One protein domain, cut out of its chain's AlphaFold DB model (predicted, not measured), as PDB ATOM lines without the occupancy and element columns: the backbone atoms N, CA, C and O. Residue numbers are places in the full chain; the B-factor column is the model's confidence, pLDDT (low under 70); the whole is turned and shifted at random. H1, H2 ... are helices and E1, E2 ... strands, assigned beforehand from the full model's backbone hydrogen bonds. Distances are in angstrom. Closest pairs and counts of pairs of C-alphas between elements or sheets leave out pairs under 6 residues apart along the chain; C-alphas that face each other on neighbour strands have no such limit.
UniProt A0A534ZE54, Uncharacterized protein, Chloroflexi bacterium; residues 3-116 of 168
ATOM      1  N   VAL A   3     117.006 116.059  87.949       91.62
ATOM      2  CA  VAL A   3     116.085 115.137  88.625       91.62
ATOM      3  C   VAL A   3     114.729 115.833  88.703       91.62
ATOM      4  O   VAL A   3     114.592 116.873  89.351       91.62
ATOM      5  N   GLY A   4     113.722 115.284  88.020       90.50
ATOM      6  CA  GLY A   4     112.421 115.940  87.879       90.50
ATOM      7  C   GLY A   4     112.546 117.307  87.195       90.50
ATOM      8  O   GLY A   4     113.169 117.426  86.143       90.50
ATOM      9  N   SER A   5     111.966 118.340  87.807       92.25
ATOM     10  CA  SER A   5     112.019 119.729  87.333       92.25
ATOM     11  C   SER A   5     113.285 120.487  87.744       92.25
ATOM     12  O   SER A   5     113.389 121.672  87.439       92.25
ATOM     13  N   THR A   6     114.219 119.854  88.458       95.19
ATOM     14  CA  THR A   6     115.389 120.525  89.036       95.19
ATOM     15  C   THR A   6     116.669 120.114  88.326       95.19
ATOM     16  O   THR A   6     116.959 118.925  88.184       95.19
ATOM     17  N   SER A   7     117.468 121.101  87.939       95.44
ATOM     18  CA  SER A   7     118.810 120.931  87.391       95.44
ATOM     19  C   SER A   7     119.877 121.222  88.448       95.44
ATOM     20  O   SER A   7     119.614 121.898  89.442       95.44
ATOM     21  N   GLU A   8     121.088 120.716  88.229       95.19
ATOM     22  CA  GLU A   8     122.282 121.070  89.000       95.19
ATOM     23  C   GLU A   8     123.455 121.410  88.089       95.19
ATOM     24  O   GLU A   8     123.546 120.908  86.958       95.19
ATOM     25  N   PHE A   9     124.372 122.210  88.628       95.44
ATOM     26  CA  PHE A   9     125.757 122.195  88.188       95.44
ATOM     27  C   PHE A   9     126.719 122.493  89.343       95.44
ATOM     28  O   PHE A   9     126.372 123.135  90.339       95.44
ATOM     29  N   SER A  10     127.967 122.067  89.156       97.56
ATOM     30  CA  SER A  10     129.104 122.404  90.010       97.56
ATOM     31  C   SER A  10     130.184 123.089  89.182       97.56
ATOM     32  O   SER A  10     130.448 122.676  88.057       97.56
ATOM     33  N   LEU A  11     130.813 124.121  89.730       97.94
ATOM     34  CA  LEU A  11     131.906 124.864  89.111       97.94
ATOM     35  C   LEU A  11     133.157 124.724  89.961       97.94
ATOM     36  O   LEU A  11     133.095 124.912  91.177       97.94
ATOM     37  N   PHE A  12     134.287 124.450  89.320       98.38
ATOM     38  CA  PHE A  12     135.577 124.316  89.983       98.38
ATOM     39  C   PHE A  12     136.569 125.315  89.405       98.38
ATOM     40  O   PHE A  12     136.861 125.299  88.212       98.38
ATOM     41  N   PHE A  13     137.124 126.154  90.273       98.25
ATOM     42  CA  PHE A  13     138.058 127.206  89.895       98.25
ATOM     43  C   PHE A  13     139.382 127.086  90.646       98.25
ATOM     44  O   PHE A  13     139.421 126.594  91.777       98.25
ATOM     45  N   HIS A  14     140.447 127.617  90.046       98.56
ATOM     46  CA  HIS A  14     141.689 127.927  90.751       98.56
ATOM     47  C   HIS A  14     141.614 129.347  91.313       98.56
ATOM     48  O   HIS A  14     141.230 130.289  90.617       98.56
ATOM     49  N   VAL A  15     141.953 129.497  92.587       98.69
ATOM     50  CA  VAL A  15     142.006 130.787  93.277       98.69
ATOM     51  C   VAL A  15     143.332 131.459  92.943       98.69
ATOM     52  O   VAL A  15     144.383 130.827  93.012       98.69
ATOM     53  N   LYS A  16     143.300 132.757  92.620       98.56
ATOM     54  CA  LYS A  16     144.527 133.535  92.402       98.56
ATOM     55  C   LYS A  16     145.403 133.495  93.667       98.56
ATOM     56  O   LYS A  16     144.867 133.659  94.769       98.56
ATOM     57  N   PRO A  17     146.735 133.332  93.554       98.19
ATOM     58  CA  PRO A  17     147.616 133.281  94.719       98.19
ATOM     59  C   PRO A  17     147.405 134.462  95.679       98.19
ATOM     60  O   PRO A  17     147.452 135.618  95.268       98.19
ATOM     61  N   GLY A  18     147.155 134.173  96.960       97.69
ATOM     62  CA  GLY A  18     146.928 135.183  98.004       97.69
ATOM     63  C   GLY A  18     145.513 135.779  98.067       97.69
ATOM     64  O   GLY A  18     145.275 136.665  98.882       97.69
ATOM     65  N   HIS A  19     144.558 135.317  97.251       98.50
ATOM     66  CA  HIS A  19     143.210 135.905  97.194       98.50
ATOM     67  C   HIS A  19     142.153 135.203  98.070       98.50
ATOM     68  O   HIS A  19     140.998 135.632  98.091       98.50
ATOM     69  N   ALA A  20     142.519 134.154  98.808       98.06
ATOM     70  CA  ALA A  20     141.590 133.386  99.641       98.06
ATOM     71  C   ALA A  20     140.791 134.261 100.626       98.06
ATOM     72  O   ALA A  20     139.568 134.146 100.724       98.06
ATOM     73  N   ASP A  21     141.460 135.187 101.317       98.25
ATOM     74  CA  ASP A  21     140.802 136.047 102.305       98.25
ATOM     75  C   ASP A  21     139.859 137.069 101.670       98.25
ATOM     76  O   ASP A  21     138.790 137.335 102.224       98.25
ATOM     77  N   ALA A  22     140.192 137.560 100.475       98.12
ATOM     78  CA  ALA A  22     139.314 138.434  99.708       98.12
ATOM     79  C   ALA A  22     138.045 137.694  99.253       98.12
ATOM     80  O   ALA A  22     136.945 138.231  99.369       98.12
ATOM     81  N   ILE A  23     138.163 136.426  98.837       98.06
ATOM     82  CA  ILE A  23     136.996 135.577  98.547       98.06
ATOM     83  C   ILE A  23     136.129 135.420  99.797       98.06
ATOM     84  O   ILE A  23     134.915 135.604  99.731       98.06
ATOM     85  N   ARG A  24     136.724 135.122 100.959       97.50
ATOM     86  CA  ARG A  24     135.964 135.006 102.216       97.50
ATOM     87  C   ARG A  24     135.246 136.301 102.576       97.50
ATOM     88  O   ARG A  24     134.125 136.257 103.075       97.50
ATOM     89  N   GLU A  25     135.883 137.446 102.363       96.81
ATOM     90  CA  GLU A  25     135.266 138.749 102.583       96.81
ATOM     91  C   GLU A  25     134.088 138.988 101.634       96.81
ATOM     92  O   GLU A  25     132.997 139.308 102.109       96.81
ATOM     93  N   ALA A  26     134.267 138.735 100.336       95.62
ATOM     94  CA  ALA A  26     133.206 138.846  99.339       95.62
ATOM     95  C   ALA A  26     132.017 137.922  99.661       95.62
ATOM     96  O   ALA A  26     130.866 138.352  99.608       95.62
ATOM     97  N   LEU A  27     132.274 136.683 100.091       94.88
ATOM     98  CA  LEU A  27     131.233 135.738 100.511       94.88
ATOM     99  C   LEU A  27     130.505 136.189 101.786       94.88
ATOM    100  O   LEU A  27     129.283 136.075 101.872       94.88
ATOM    101  N   ARG A  28     131.222 136.756 102.765       94.06
ATOM    102  CA  ARG A  28     130.593 137.362 103.952       94.06
ATOM    103  C   ARG A  28     129.733 138.569 103.588       94.06
ATOM    104  O   ARG A  28     128.707 138.785 104.229       94.06
ATOM    105  N   ALA A  29     130.150 139.365 102.605       92.50
ATOM    106  CA  ALA A  29     129.354 140.475 102.096       92.50
ATOM    107  C   ALA A  29     128.094 139.963 101.381       92.50
ATOM    108  O   ALA A  29     127.004 140.434 101.699       92.50
ATOM    109  N   LEU A  30     128.219 138.939 100.527       89.44
ATOM    110  CA  LEU A  30     127.091 138.266  99.874       89.44
ATOM    111  C   LEU A  30     126.047 137.806 100.899       89.44
ATOM    112  O   LEU A  30     124.884 138.162 100.774       89.44
ATOM    113  N   GLN A  31     126.457 137.105 101.961       89.75
ATOM    114  CA  GLN A  31     125.546 136.639 103.022       89.75
ATOM    115  C   GLN A  31     124.874 137.768 103.823       89.75
ATOM    116  O   GLN A  31     123.944 137.525 104.589       89.75
ATOM    117  N   LYS A  32     125.343 139.011 103.682       90.19
ATOM    118  CA  LYS A  32     124.744 140.204 104.294       90.19
ATOM    119  C   LYS A  32     123.934 141.033 103.297       90.19
ATOM    120  O   LYS A  32     123.300 142.009 103.715       90.19
ATOM    121  N   SER A  33     123.917 140.675 102.017       86.31
ATOM    122  CA  SER A  33     123.129 141.353 100.988       86.31
ATOM    123  C   SER A  33     121.653 140.936 101.053       86.31
ATOM    124  O   SER A  33     121.366 139.780 101.373       86.31
ATOM    125  N   PRO A  34     120.702 141.843 100.755       85.38
ATOM    126  CA  PRO A  34     119.289 141.489 100.607       85.38
ATOM    127  C   PRO A  34     119.087 140.299  99.658       85.38
ATOM    128  O   PRO A  34     119.822 140.150  98.681       85.38
ATOM    129  N   GLY A  35     118.129 139.439  99.978       83.81
ATOM    130  CA  GLY A  35     117.850 138.173  99.304       83.81
ATOM    131  C   GLY A  35     118.763 137.013  99.713       83.81
ATOM    132  O   GLY A  35     118.379 135.868  99.531       83.81
ATOM    133  N   TYR A  36     119.944 137.270 100.287       83.06
ATOM    134  CA  TYR A  36     120.921 136.233 100.674       83.06
ATOM    135  C   TYR A  36     121.164 136.140 102.187       83.06
ATOM    136  O   TYR A  36     121.950 135.304 102.644       83.06
ATOM    137  N   ARG A  37     120.518 137.005 102.976       85.81
ATOM    138  CA  ARG A  37     120.587 136.957 104.441       85.81
ATOM    139  C   ARG A  37     119.886 135.705 104.962       85.81
ATOM    140  O   ARG A  37     118.856 135.320 104.414       85.81
ATOM    141  N   PRO A  38     120.361 135.104 106.064       79.56
ATOM    142  CA  PRO A  38     119.601 134.065 106.747       79.56
ATOM    143  C   PRO A  38     118.180 134.549 107.073       79.56
ATOM    144  O   PRO A  38     118.013 135.596 107.698       79.56
ATOM    145  N   GLY A  39     117.171 133.794 106.634       77.31
ATOM    146  CA  GLY A  39     115.754 134.133 106.803       77.31
ATOM    147  C   GLY A  39     115.171 135.069 105.737       77.31
ATOM    148  O   GLY A  39     113.966 135.307 105.748       77.31
ATOM    149  N   ASP A  40     115.987 135.580 104.813       79.69
ATOM    150  CA  ASP A  40     115.512 136.280 103.622       79.69
ATOM    151  C   ASP A  40     115.344 135.271 102.485       79.69
ATOM    152  O   ASP A  40     116.301 134.644 102.034       79.69
ATOM    153  N   TYR A  41     114.102 135.086 102.053       70.69
ATOM    154  CA  TYR A  41     113.755 134.133 101.006       70.69
ATOM    155  C   TYR A  41     113.351 134.835  99.707       70.69
ATOM    156  O   TYR A  41     113.003 134.159  98.737       70.69
ATOM    157  N   ASP A  42     113.422 136.166  99.622       74.44
ATOM    158  CA  ASP A  42     113.206 136.883  98.361       74.44
ATOM    159  C   ASP A  42     114.512 136.956  97.555       74.44
ATOM    160  O   ASP A  42     115.111 138.007  97.327       74.44
ATOM    161  N   LEU A  43     115.004 135.772  97.177       73.56
ATOM    162  CA  LEU A  43     116.220 135.615  96.389       73.56
ATOM    163  C   LEU A  43     116.072 136.334  95.037       73.56
ATOM    164  O   LEU A  43     115.048 136.160  94.370       73.56
ATOM    165  N   PRO A  44     117.121 137.027  94.549       74.81
ATOM    166  CA  PRO A  44     117.101 137.653  93.223       74.81
ATOM    167  C   PRO A  44     116.771 136.668  92.092       74.81
ATOM    168  O   PRO A  44     116.188 137.056  91.077       74.81
ATOM    169  N   ILE A  45     117.124 135.393  92.288       82.88
ATOM    170  CA  ILE A  45     116.774 134.277  91.414       82.88
ATOM    171  C   ILE A  45     115.883 133.313  92.205       82.88
ATOM    172  O   ILE A  45     116.357 132.502  93.001       82.88
ATOM    173  N   ALA A  46     114.575 133.411  91.980       85.00
ATOM    174  CA  ALA A  46     113.556 132.699  92.753       85.00
ATOM    175  C   ALA A  46     113.472 131.187  92.463       85.00
ATOM    176  O   ALA A  46     112.687 130.489  93.101       85.00
ATOM    177  N   THR A  47     114.241 130.686  91.497       91.44
ATOM    178  CA  THR A  47     114.281 129.274  91.091       91.44
ATOM    179  C   THR A  47     115.393 128.482  91.776       91.44
ATOM    180  O   THR A  47     115.435 127.265  91.620       91.44
ATOM    181  N   ILE A  48     116.284 129.129  92.536       91.94
ATOM    182  CA  ILE A  48     117.381 128.458  93.249       91.94
ATOM    183  C   ILE A  48     116.840 127.713  94.473       91.94
ATOM    184  O   ILE A  48     116.194 128.313  95.333       91.94
ATOM    185  N   HIS A  49     117.166 126.421  94.577       92.12
ATOM    186  CA  HIS A  49     116.945 125.619  95.788       92.12
ATOM    187  C   HIS A  49     118.066 125.850  96.794       92.12
ATOM    188  O   HIS A  49     117.814 126.112  97.965       92.12
ATOM    189  N   GLU A  50     119.313 125.775  96.330       91.12
ATOM    190  CA  GLU A  50     120.490 126.088  97.131       91.12
ATOM    191  C   GLU A  50     121.658 126.539  96.261       91.12
ATOM    192  O   GLU A  50     121.743 126.218  95.072       91.12
ATOM    193  N   ALA A  51     122.566 127.286  96.879       91.81
ATOM    194  CA  ALA A  51     123.857 127.620  96.315       91.81
ATOM    195  C   ALA A  51     124.892 127.665  97.439       91.81
ATOM    196  O   ALA A  51     124.635 128.212  98.515       91.81
ATOM    197  N   ARG A  52     126.081 127.119  97.192       94.44
ATOM    198  CA  ARG A  52     127.168 127.111  98.174       94.44
ATOM    199  C   ARG A  52     128.521 127.314  97.525       94.44
ATOM    200  O   ARG A  52     128.791 126.794  96.445       94.44
ATOM    201  N   PHE A  53     129.378 128.025  98.249       97.19
ATOM    202  CA  PHE A  53     130.776 128.230  97.908       97.19
ATOM    203  C   PHE A  53     131.667 127.500  98.908       97.19
ATOM    204  O   PHE A  53     131.415 127.563 100.112       97.19
ATOM    205  N   VAL A  54     132.713 126.832  98.428       98.19
ATOM    206  CA  VAL A  54     133.673 126.123  99.284       98.19
ATOM    207  C   VAL A  54     135.086 126.425  98.811       98.19
ATOM    208  O   VAL A  54     135.457 126.052  97.701       98.19
ATOM    209  N   LEU A  55     135.878 127.086  99.657       98.31
ATOM    210  CA  LEU A  55     137.333 127.087  99.512       98.31
ATOM    211  C   LEU A  55     137.856 125.742 100.009       98.31
ATOM    212  O   LEU A  55     137.509 125.305 101.106       98.31
ATOM    213  N   PHE A  56     138.651 125.072  99.186       98.44
ATOM    214  CA  PHE A  56     139.215 123.766  99.502       98.44
ATOM    215  C   PHE A  56     140.648 123.669  98.980       98.44
ATOM    216  O   PHE A  56     141.144 124.589  98.328       98.44
ATOM    217  N   ASP A  57     141.315 122.559  99.303       98.12
ATOM    218  CA  ASP A  57     142.692 122.289  98.873       98.12
ATOM    219  C   ASP A  57     143.669 123.401  99.303       98.12
ATOM    220  O   ASP A  57     144.313 124.065  98.493       98.12
ATOM    221  N   GLY A  58     143.686 123.692 100.611       97.31
ATOM    222  CA  GLY A  58     144.513 124.766 101.173       97.31
ATOM    223  C   GLY A  58     144.146 126.162 100.659       97.31
ATOM    224  O   GLY A  58     145.028 126.995 100.488       97.31
ATOM    225  N   ASP A  59     142.861 126.399 100.380       97.94
ATOM    226  CA  ASP A  59     142.309 127.634  99.802       97.94
ATOM    227  C   ASP A  59     142.805 127.986  98.391       97.94
ATOM    228  O   ASP A  59     142.630 129.114  97.925       97.94
ATOM    229  N   THR A  60     143.403 127.028  97.685       98.50
ATOM    230  CA  THR A  60     143.879 127.232  96.309       98.50
ATOM    231  C   THR A  60     142.794 126.975  95.267       98.50
ATOM    232  O   THR A  60     142.963 127.311  94.094       98.50
ATOM    233  N   ARG A  61     141.655 126.400  95.675       98.50
ATOM    234  CA  ARG A  61     140.540 126.069  94.786       98.50
ATOM    235  C   ARG A  61     139.209 126.507  95.377       98.50
ATOM    236  O   ARG A  61     139.016 126.503  96.593       98.50
ATOM    237  N   LEU A  62     138.285 126.875  94.496       98.62
ATOM    238  CA  LEU A  62     136.931 127.299  94.843       98.62
ATOM    239  C   LEU A  62     135.916 126.406  94.131       98.62
ATOM    240  O   LEU A  62     135.949 126.270  92.910       98.62
ATOM    241  N   LEU A  63     134.996 125.834  94.901       98.44
ATOM    242  CA  LEU A  63     133.774 125.211  94.407       98.44
ATOM    243  C   LEU A  63     132.629 126.221  94.496       98.44
ATOM    244  O   LEU A  63     132.445 126.830  95.548       98.44
ATOM    245  N   PHE A  64     131.823 126.319  93.444       97.38
ATOM    246  CA  PHE A  64     130.442 126.797  93.522       97.38
ATOM    247  C   PHE A  64     129.510 125.669  93.088       97.38
ATOM    248  O   PHE A  64     129.651 125.155  91.985       97.38
ATOM    249  N   ALA A  65     128.566 125.273  93.933       96.94
ATOM    250  CA  ALA A  65     127.562 124.267  93.594       96.94
ATOM    251  C   ALA A  65     126.169 124.847  93.797       96.94
ATOM    252  O   ALA A  65     125.945 125.558  94.779       96.94
ATOM    253  N   THR A  66     125.255 124.550  92.877       94.75
ATOM    254  CA  THR A  66     123.871 125.009  92.960       94.75
ATOM    255  C   THR A  66     122.904 124.030  92.309       94.75
ATOM    256  O   THR A  66     123.251 123.297  91.377       94.75
ATOM    257  N   SER A  67     121.662 124.074  92.780       95.31
ATOM    258  CA  SER A  67     120.513 123.424  92.167       95.31
ATOM    259  C   SER A  67     119.357 124.411  92.010       95.31
ATOM    260  O   SER A  67     119.134 125.278  92.859       95.31
ATOM    261  N   PHE A  68     118.626 124.299  90.903       94.88
ATOM    262  CA  PHE A  68     117.598 125.265  90.509       94.88
ATOM    263  C   PHE A  68     116.505 124.626  89.653       94.88
ATOM    264  O   PHE A  68     116.699 123.571  89.049       94.88
ATOM    265  N   ASP A  69     115.347 125.270  89.593       95.56
ATOM    266  CA  ASP A  69     114.252 124.847  88.727       95.56
ATOM    267  C   ASP A  69     114.515 125.145  87.257       95.56
ATOM    268  O   ASP A  69     114.980 126.222  86.887       95.56
ATOM    269  N   GLY A  70     114.099 124.212  86.407       94.44
ATOM    270  CA  GLY A  70     114.081 124.387  84.966       94.44
ATOM    271  C   GLY A  70     115.423 124.113  84.283       94.44
ATOM    272  O   GLY A  70     116.348 123.548  84.878       94.44
ATOM    273  N   PRO A  71     115.509 124.432  82.982       94.31
ATOM    274  CA  PRO A  71     116.687 124.163  82.176       94.31
ATOM    275  C   PRO A  71     117.809 125.172  82.446       94.31
ATOM    276  O   PRO A  71     117.568 126.320  82.817       94.31
ATOM    277  N   TRP A  72     119.044 124.745  82.178       93.69
ATOM    278  CA  TRP A  72     120.253 125.552  82.364       93.69
ATOM    279  C   TRP A  72     120.197 126.900  81.629       93.69
ATOM    280  O   TRP A  72     120.540 127.920  82.215       93.69
ATOM    281  N   ASP A  73     119.707 126.932  80.385       92.19
ATOM    282  CA  ASP A  73     119.654 128.169  79.595       92.19
ATOM    283  C   ASP A  73     118.754 129.243  80.215       92.19
ATOM    284  O   ASP A  73     119.178 130.392  80.324       92.19
ATOM    285  N   ALA A  74     117.558 128.868  80.682       90.88
ATOM    286  CA  ALA A  74     116.638 129.801  81.335       90.88
ATOM    287  C   ALA A  74     117.235 130.345  82.643       90.88
ATOM    288  O   ALA A  74     117.146 131.534  82.934       90.88
ATOM    289  N   TYR A  75     117.918 129.484  83.403       90.19
ATOM    290  CA  TYR A  75     118.620 129.906  84.610       90.19
ATOM    291  C   TYR A  75     119.771 130.883  84.312       90.19
ATOM    292  O   TYR A  75     119.950 131.855  85.041       90.19
ATOM    293  N   MET A  76     120.532 130.676  83.230       91.25
ATOM    294  CA  MET A  76     121.589 131.611  82.817       91.25
ATOM    295  C   MET A  76     121.034 132.981  82.409       91.25
ATOM    296  O   MET A  76     121.664 133.999  82.697       91.25
ATOM    297  N   GLU A  77     119.867 133.026  81.765       88.88
ATOM    298  CA  GLU A  77     119.183 134.280  81.420       88.88
ATOM    299  C   GLU A  77     118.767 135.058  82.676       88.88
ATOM    300  O   GLU A  77     119.089 136.244  82.804       88.88
ATOM    301  N   ASP A  78     118.147 134.382  83.648       84.62
ATOM    302  CA  ASP A  78     117.809 134.978  84.943       84.62
ATOM    303  C   ASP A  78     119.065 135.467  85.676       84.62
ATOM    304  O   ASP A  78     119.098 136.585  86.204       84.62
ATOM    305  N   PHE A  79     120.129 134.662  85.661       82.12
ATOM    306  CA  PHE A  79     121.400 134.989  86.294       82.12
ATOM    307  C   PHE A  79     122.086 136.198  85.656       82.12
ATOM    308  O   PHE A  79     122.620 137.036  86.371       82.12
ATOM    309  N   ALA A  80     122.049 136.359  84.336       82.75
ATOM    310  CA  ALA A  80     122.635 137.535  83.694       82.75
ATOM    311  C   ALA A  80     121.873 138.837  84.017       82.75
ATOM    312  O   ALA A  80     122.418 139.926  83.855       82.75
ATOM    313  N   SER A  81     120.627 138.750  84.497       77.56
ATOM    314  CA  SER A  81     119.752 139.917  84.661       77.56
ATOM    315  C   SER A  81     119.850 140.649  86.010       77.56
ATOM    316  O   SER A  81     119.449 141.811  86.077       77.56
ATOM    317  N   LYS A  82     120.326 140.015  87.099       72.81
ATOM    318  CA  LYS A  82     120.065 140.521  88.474       72.81
ATOM    319  C   LYS A  82     121.237 140.550  89.473       72.81
ATOM    320  O   LYS A  82     121.326 141.537  90.202       72.81
ATOM    321  N   PRO A  83     122.153 139.568  89.559       66.56
ATOM    322  CA  PRO A  83     123.176 139.531  90.605       66.56
ATOM    323  C   PRO A  83     124.626 139.683  90.105       66.56
ATOM    324  O   PRO A  83     125.549 139.434  90.879       66.56
ATOM    325  N   LEU A  84     124.859 140.112  88.855       73.75
ATOM    326  CA  LEU A  84     126.199 140.127  88.236       73.75
ATOM    327  C   LEU A  84     127.284 140.790  89.098       73.75
ATOM    328  O   LEU A  84     128.385 140.265  89.197       73.75
ATOM    329  N   HIS A  85     126.968 141.891  89.783       78.38
ATOM    330  CA  HIS A  85     127.940 142.614  90.609       78.38
ATOM    331  C   HIS A  85     128.405 141.838  91.859       78.38
ATOM    332  O   HIS A  85     129.562 141.957  92.254       78.38
ATOM    333  N   LEU A  86     127.534 141.035  92.487       78.81
ATOM    334  CA  LEU A  86     127.899 140.245  93.673       78.81
ATOM    335  C   LEU A  86     128.770 139.049  93.294       78.81
ATOM    336  O   LEU A  86     129.715 138.714  94.005       78.81
ATOM    337  N   PHE A  87     128.466 138.420  92.161       84.62
ATOM    338  CA  PHE A  87     129.267 137.316  91.645       84.62
ATOM    339  C   PHE A  87     130.596 137.803  91.058       84.62
ATOM    340  O   PHE A  87     131.612 137.151  91.283       84.62
ATOM    341  N   ASP A  88     130.630 138.974  90.412       90.06
ATOM    342  CA  ASP A  88     131.873 139.632  89.987       90.06
ATOM    343  C   ASP A  88     132.829 139.845  91.168       90.06
ATOM    344  O   ASP A  88     134.004 139.482  91.087       90.06
ATOM    345  N   ALA A  89     132.310 140.324  92.305       91.62
ATOM    346  CA  ALA A  89     133.102 140.541  93.514       91.62
ATOM    347  C   ALA A  89     133.777 139.263  94.042       91.62
ATOM    348  O   ALA A  89     134.822 139.353  94.677       91.62
ATOM    349  N   ILE A  90     133.216 138.082  93.769       94.88
ATOM    350  CA  ILE A  90     133.795 136.789  94.156       94.88
ATOM    351  C   ILE A  90     134.736 136.282  93.056       94.88
ATOM    352  O   ILE A  90     135.905 135.991  93.311       94.88
ATOM    353  N   PHE A  91     134.245 136.188  91.819       96.00
ATOM    354  CA  PHE A  91     134.955 135.522  90.729       96.00
ATOM    355  C   PHE A  91     136.135 136.325  90.180       96.00
ATOM    356  O   PHE A  91     137.078 135.734  89.659       96.00
ATOM    357  N   ARG A  92     136.216 137.639  90.420       96.69
ATOM    358  CA  ARG A  92     137.439 138.407  90.121       96.69
ATOM    359  C   ARG A  92     138.696 137.880  90.823       96.69
ATOM    360  O   ARG A  92     139.814 138.226  90.425       96.69
ATOM    361  N   HIS A  93     138.531 137.053  91.852       98.06
ATOM    362  CA  HIS A  93     139.607 136.423  92.610       98.06
ATOM    363  C   HIS A  93     139.990 135.015  92.125       98.06
ATOM    364  O   HIS A  93     140.910 134.430  92.694       98.06
ATOM    365  N   VAL A  94     139.355 134.486  91.073       98.25
ATOM    366  CA  VAL A  94     139.737 133.208  90.450       98.25
ATOM    367  C   VAL A  94     140.445 133.414  89.110       98.25
ATOM    368  O   VAL A  94     140.295 134.452  88.460       98.25
ATOM    369  N   GLU A  95     141.277 132.455  88.719       97.81
ATOM    370  CA  GLU A  95     141.988 132.463  87.438       97.81
ATOM    371  C   GLU A  95     141.018 132.366  86.249       97.81
ATOM    372  O   GLU A  95     139.953 131.760  86.349       97.81
ATOM    373  N   GLY A  96     141.378 132.984  85.119       94.50
ATOM    374  CA  GLY A  96     140.560 132.974  83.897       94.50
ATOM    375  C   GLY A  96     139.318 133.876  83.924       94.50
ATOM    376  O   GLY A  96     138.593 133.929  82.936       94.50
ATOM    377  N   TYR A  97     139.061 134.597  85.019       96.00
ATOM    378  CA  TYR A  97     137.980 135.580  85.067       96.00
ATOM    379  C   TYR A  97     138.368 136.890  84.368       96.00
ATOM    380  O   TYR A  97     139.304 137.571  84.799       96.00
ATOM    381  N   GLU A  98     137.596 137.267  83.349       93.19
ATOM    382  CA  GLU A  98     137.792 138.487  82.546       93.19
ATOM    383  C   GLU A  98     136.619 139.484  82.658       93.19
ATOM    384  O   GLU A  98     136.623 140.530  82.010       93.19
ATOM    385  N   GLY A  99     135.632 139.192  83.512       91.19
ATOM    386  CA  GLY A  99     134.400 139.973  83.649       91.19
ATOM    387  C   GLY A  99     133.177 139.283  83.040       91.19
ATOM    388  O   GLY A  99     133.290 138.301  82.310       91.19
ATOM    389  N   LEU A 100     131.991 139.815  83.349       89.38
ATOM    390  CA  LEU A 100     130.692 139.299  82.892       89.38
ATOM    391  C   LEU A 100     129.872 140.408  82.200       89.38
ATOM    392  O   LEU A 100     128.831 140.807  82.721       89.38
ATOM    393  N   PRO A 101     130.346 140.970  81.069       89.00
ATOM    394  CA  PRO A 101     129.696 142.110  80.412       89.00
ATOM    395  C   PRO A 101     128.336 141.774  79.783       89.00
ATOM    396  O   PRO A 101     127.505 142.664  79.619       89.00
ATOM    397  N   ASP A 102     128.112 140.513  79.414       89.38
ATOM    398  CA  ASP A 102     126.896 140.054  78.754       89.38
ATOM    399  C   ASP A 102     126.604 138.573  79.056       89.38
ATOM    400  O   ASP A 102     127.381 137.865  79.704       89.38
ATOM    401  N   LEU A 103     125.456 138.092  78.571       89.25
ATOM    402  CA  LEU A 103     125.026 136.704  78.739       89.25
ATOM    403  C   LEU A 103     126.001 135.699  78.103       89.25
ATOM    404  O   LEU A 103     126.146 134.592  78.619       89.25
ATOM    405  N   ALA A 104     126.668 136.049  77.000       92.81
ATOM    406  CA  ALA A 104     127.604 135.142  76.342       92.81
ATOM    407  C   ALA A 104     128.859 134.934  77.202       92.81
ATOM    408  O   ALA A 104     129.291 133.795  77.378       92.81
ATOM    409  N   ALA A 105     129.381 136.003  77.806       91.56
ATOM    410  CA  ALA A 105     130.479 135.938  78.763       91.56
ATOM    411  C   ALA A 105     130.097 135.143  80.021       91.56
ATOM    412  O   ALA A 105     130.880 134.310  80.473       91.56
ATOM    413  N   VAL A 106     128.871 135.319  80.538       90.62
ATOM    414  CA  VAL A 106     128.342 134.496  81.641       90.62
ATOM    415  C   VAL A 106     128.334 133.020  81.269       90.62
ATOM    416  O   VAL A 106     128.943 132.213  81.969       90.62
ATOM    417  N   LYS A 107     127.697 132.657  80.151       93.56
ATOM    418  CA  LYS A 107     127.632 131.262  79.701       93.56
ATOM    419  C   LYS A 107     129.033 130.682  79.497       93.56
ATOM    420  O   LYS A 107     129.303 129.589  79.985       93.56
ATOM    421  N   GLY A 108     129.934 131.424  78.854       95.00
ATOM    422  CA  GLY A 108     131.315 131.002  78.623       95.00
ATOM    423  C   GLY A 108     132.097 130.759  79.916       95.00
ATOM    424  O   GLY A 108     132.737 129.718  80.054       95.00
ATOM    425  N   PHE A 109     132.001 131.674  80.883       94.44
ATOM    426  CA  PHE A 109     132.671 131.544  82.178       94.44
ATOM    427  C   PHE A 109     132.129 130.372  83.009       94.44
ATOM    428  O   PHE A 109     132.896 129.629  83.613       94.44
ATOM    429  N   ILE A 110     130.811 130.164  83.014       93.94
ATOM    430  CA  ILE A 110     130.193 129.022  83.699       93.94
ATOM    431  C   ILE A 110     130.636 127.713  83.033       93.94
ATOM    432  O   ILE A 110     131.105 126.805  83.714       93.94
ATOM    433  N   MET A 111     130.562 127.625  81.702       95.06
ATOM    434  CA  MET A 111     130.941 126.421  80.955       95.06
ATOM    435  C   MET A 111     132.427 126.069  81.085       95.06
ATOM    436  O   MET A 111     132.759 124.887  81.057       95.06
ATOM    437  N   SER A 112     133.319 127.054  81.243       96.00
ATOM    438  CA  SER A 112     134.761 126.798  81.374       96.00
ATOM    439  C   SER A 112     135.141 126.109  82.688       96.00
ATOM    440  O   SER A 112     136.158 125.420  82.742       96.00
ATOM    441  N   ALA A 113     134.319 126.262  83.729       97.06
ATOM    442  CA  ALA A 113     134.553 125.695  85.055       97.06
ATOM    443  C   ALA A 113     133.573 124.576  85.430       97.06
ATOM    444  O   ALA A 113     133.749 123.922  86.464       97.06
ATOM    445  N   GLN A 114     132.524 124.371  84.630       97.00
ATOM    446  CA  GLN A 114     131.458 123.440  84.957       97.00
ATOM    447  C   GLN A 114     131.918 121.985  84.877       97.00
ATOM    448  O   GLN A 114     132.413 121.501  83.862       97.00
ATOM    449  N   VAL A 115     131.645 121.255  85.952       97.25
ATOM    450  CA  VAL A 115     131.778 119.809  86.039       97.25
ATOM    451  C   VAL A 115     130.422 119.247  86.449       97.25
ATOM    452  O   VAL A 115     129.887 119.579  87.507       97.25
ATOM    453  N   THR A 116     129.848 118.402  85.596       94.50
ATOM    454  CA  THR A 116     128.581 117.720  85.890       94.50
ATOM    455  C   THR A 116     128.785 116.707  87.012       94.50
ATOM    456  O   THR A 116     129.749 115.939  86.978       94.50
TER     457      THR A 116
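AT A GLANCE: This is residues 3 to 116 of the 168 residues of an uncharacterized protein of Chloroflexi bacterium (UniProt A0A534ZE54). A twisted wall of three antiparallel strands, ordered E1, E3, E2, has helices to one side and no named helix on its other face: H1 covers the E2 side, while H4 packs beside the E1 edge. H3 packs on H1, and H2 packs on H4. The printed part has 114 residues, in the order E1 H1 E2 E3 H2 H3 H4, mixed helices and strands. It is compact, with a radius of gyration of the C-alphas of 13.6 A, and spans 39 by 31 by 27 A.

HOW THE PARTS SIT: Start at inner strand E3, residues 61 to 69. Its antiparallel neighbour E1, residues 6 to 14, has N 7 within hydrogen-bond range of O 68, 2.8 A. E2, residues 48 to 56, forms a hairpin with E3; N 63 and O 54 are 2.8 A apart. H1, residues 20 to 30, is on the sheet at a height of 10.7 A, along E2 at 12 degrees on the local plane. E1, H1 and E2 form a split strand-helix-strand unit, E3 lying between its strands, with a right-handed crossover. H4, residues 103 to 113, is on the same face, over none of the strands; the closest C-alphas to E1 are Ala 113 and Leu 11, 4.9 A. H2, residues 72 to 81, only grazes the sheet and touches H4 at a steep tilt of 57 degrees, closest C-alphas Ala 80 and Leu 103, 5.6 A. H3, residues 84 to 91, touches H1 at a shallow tilt of 25 degrees, opposite ways, closest C-alphas Ile 90 and Ile 23, 5.6 A. Each O i to N i+4 pair is within range in H1 and H2, 3 of 4 in H3 and 6 of 7 in H4.

IN THESE COORDINATES: Find C-alpha 6 at (115.389, 120.525, 89.036); E1 runs 27.4 A from there. E3 runs 27.0 A and E2 23.2 A. H4 runs 15.9 A to C-alpha 113 at (134.553, 125.695, 85.055).

THE WHOLE: The printed part has no cut. The links H1 to E2 and H3 to H4 are long. Only residue 83 has pLDDT under 70.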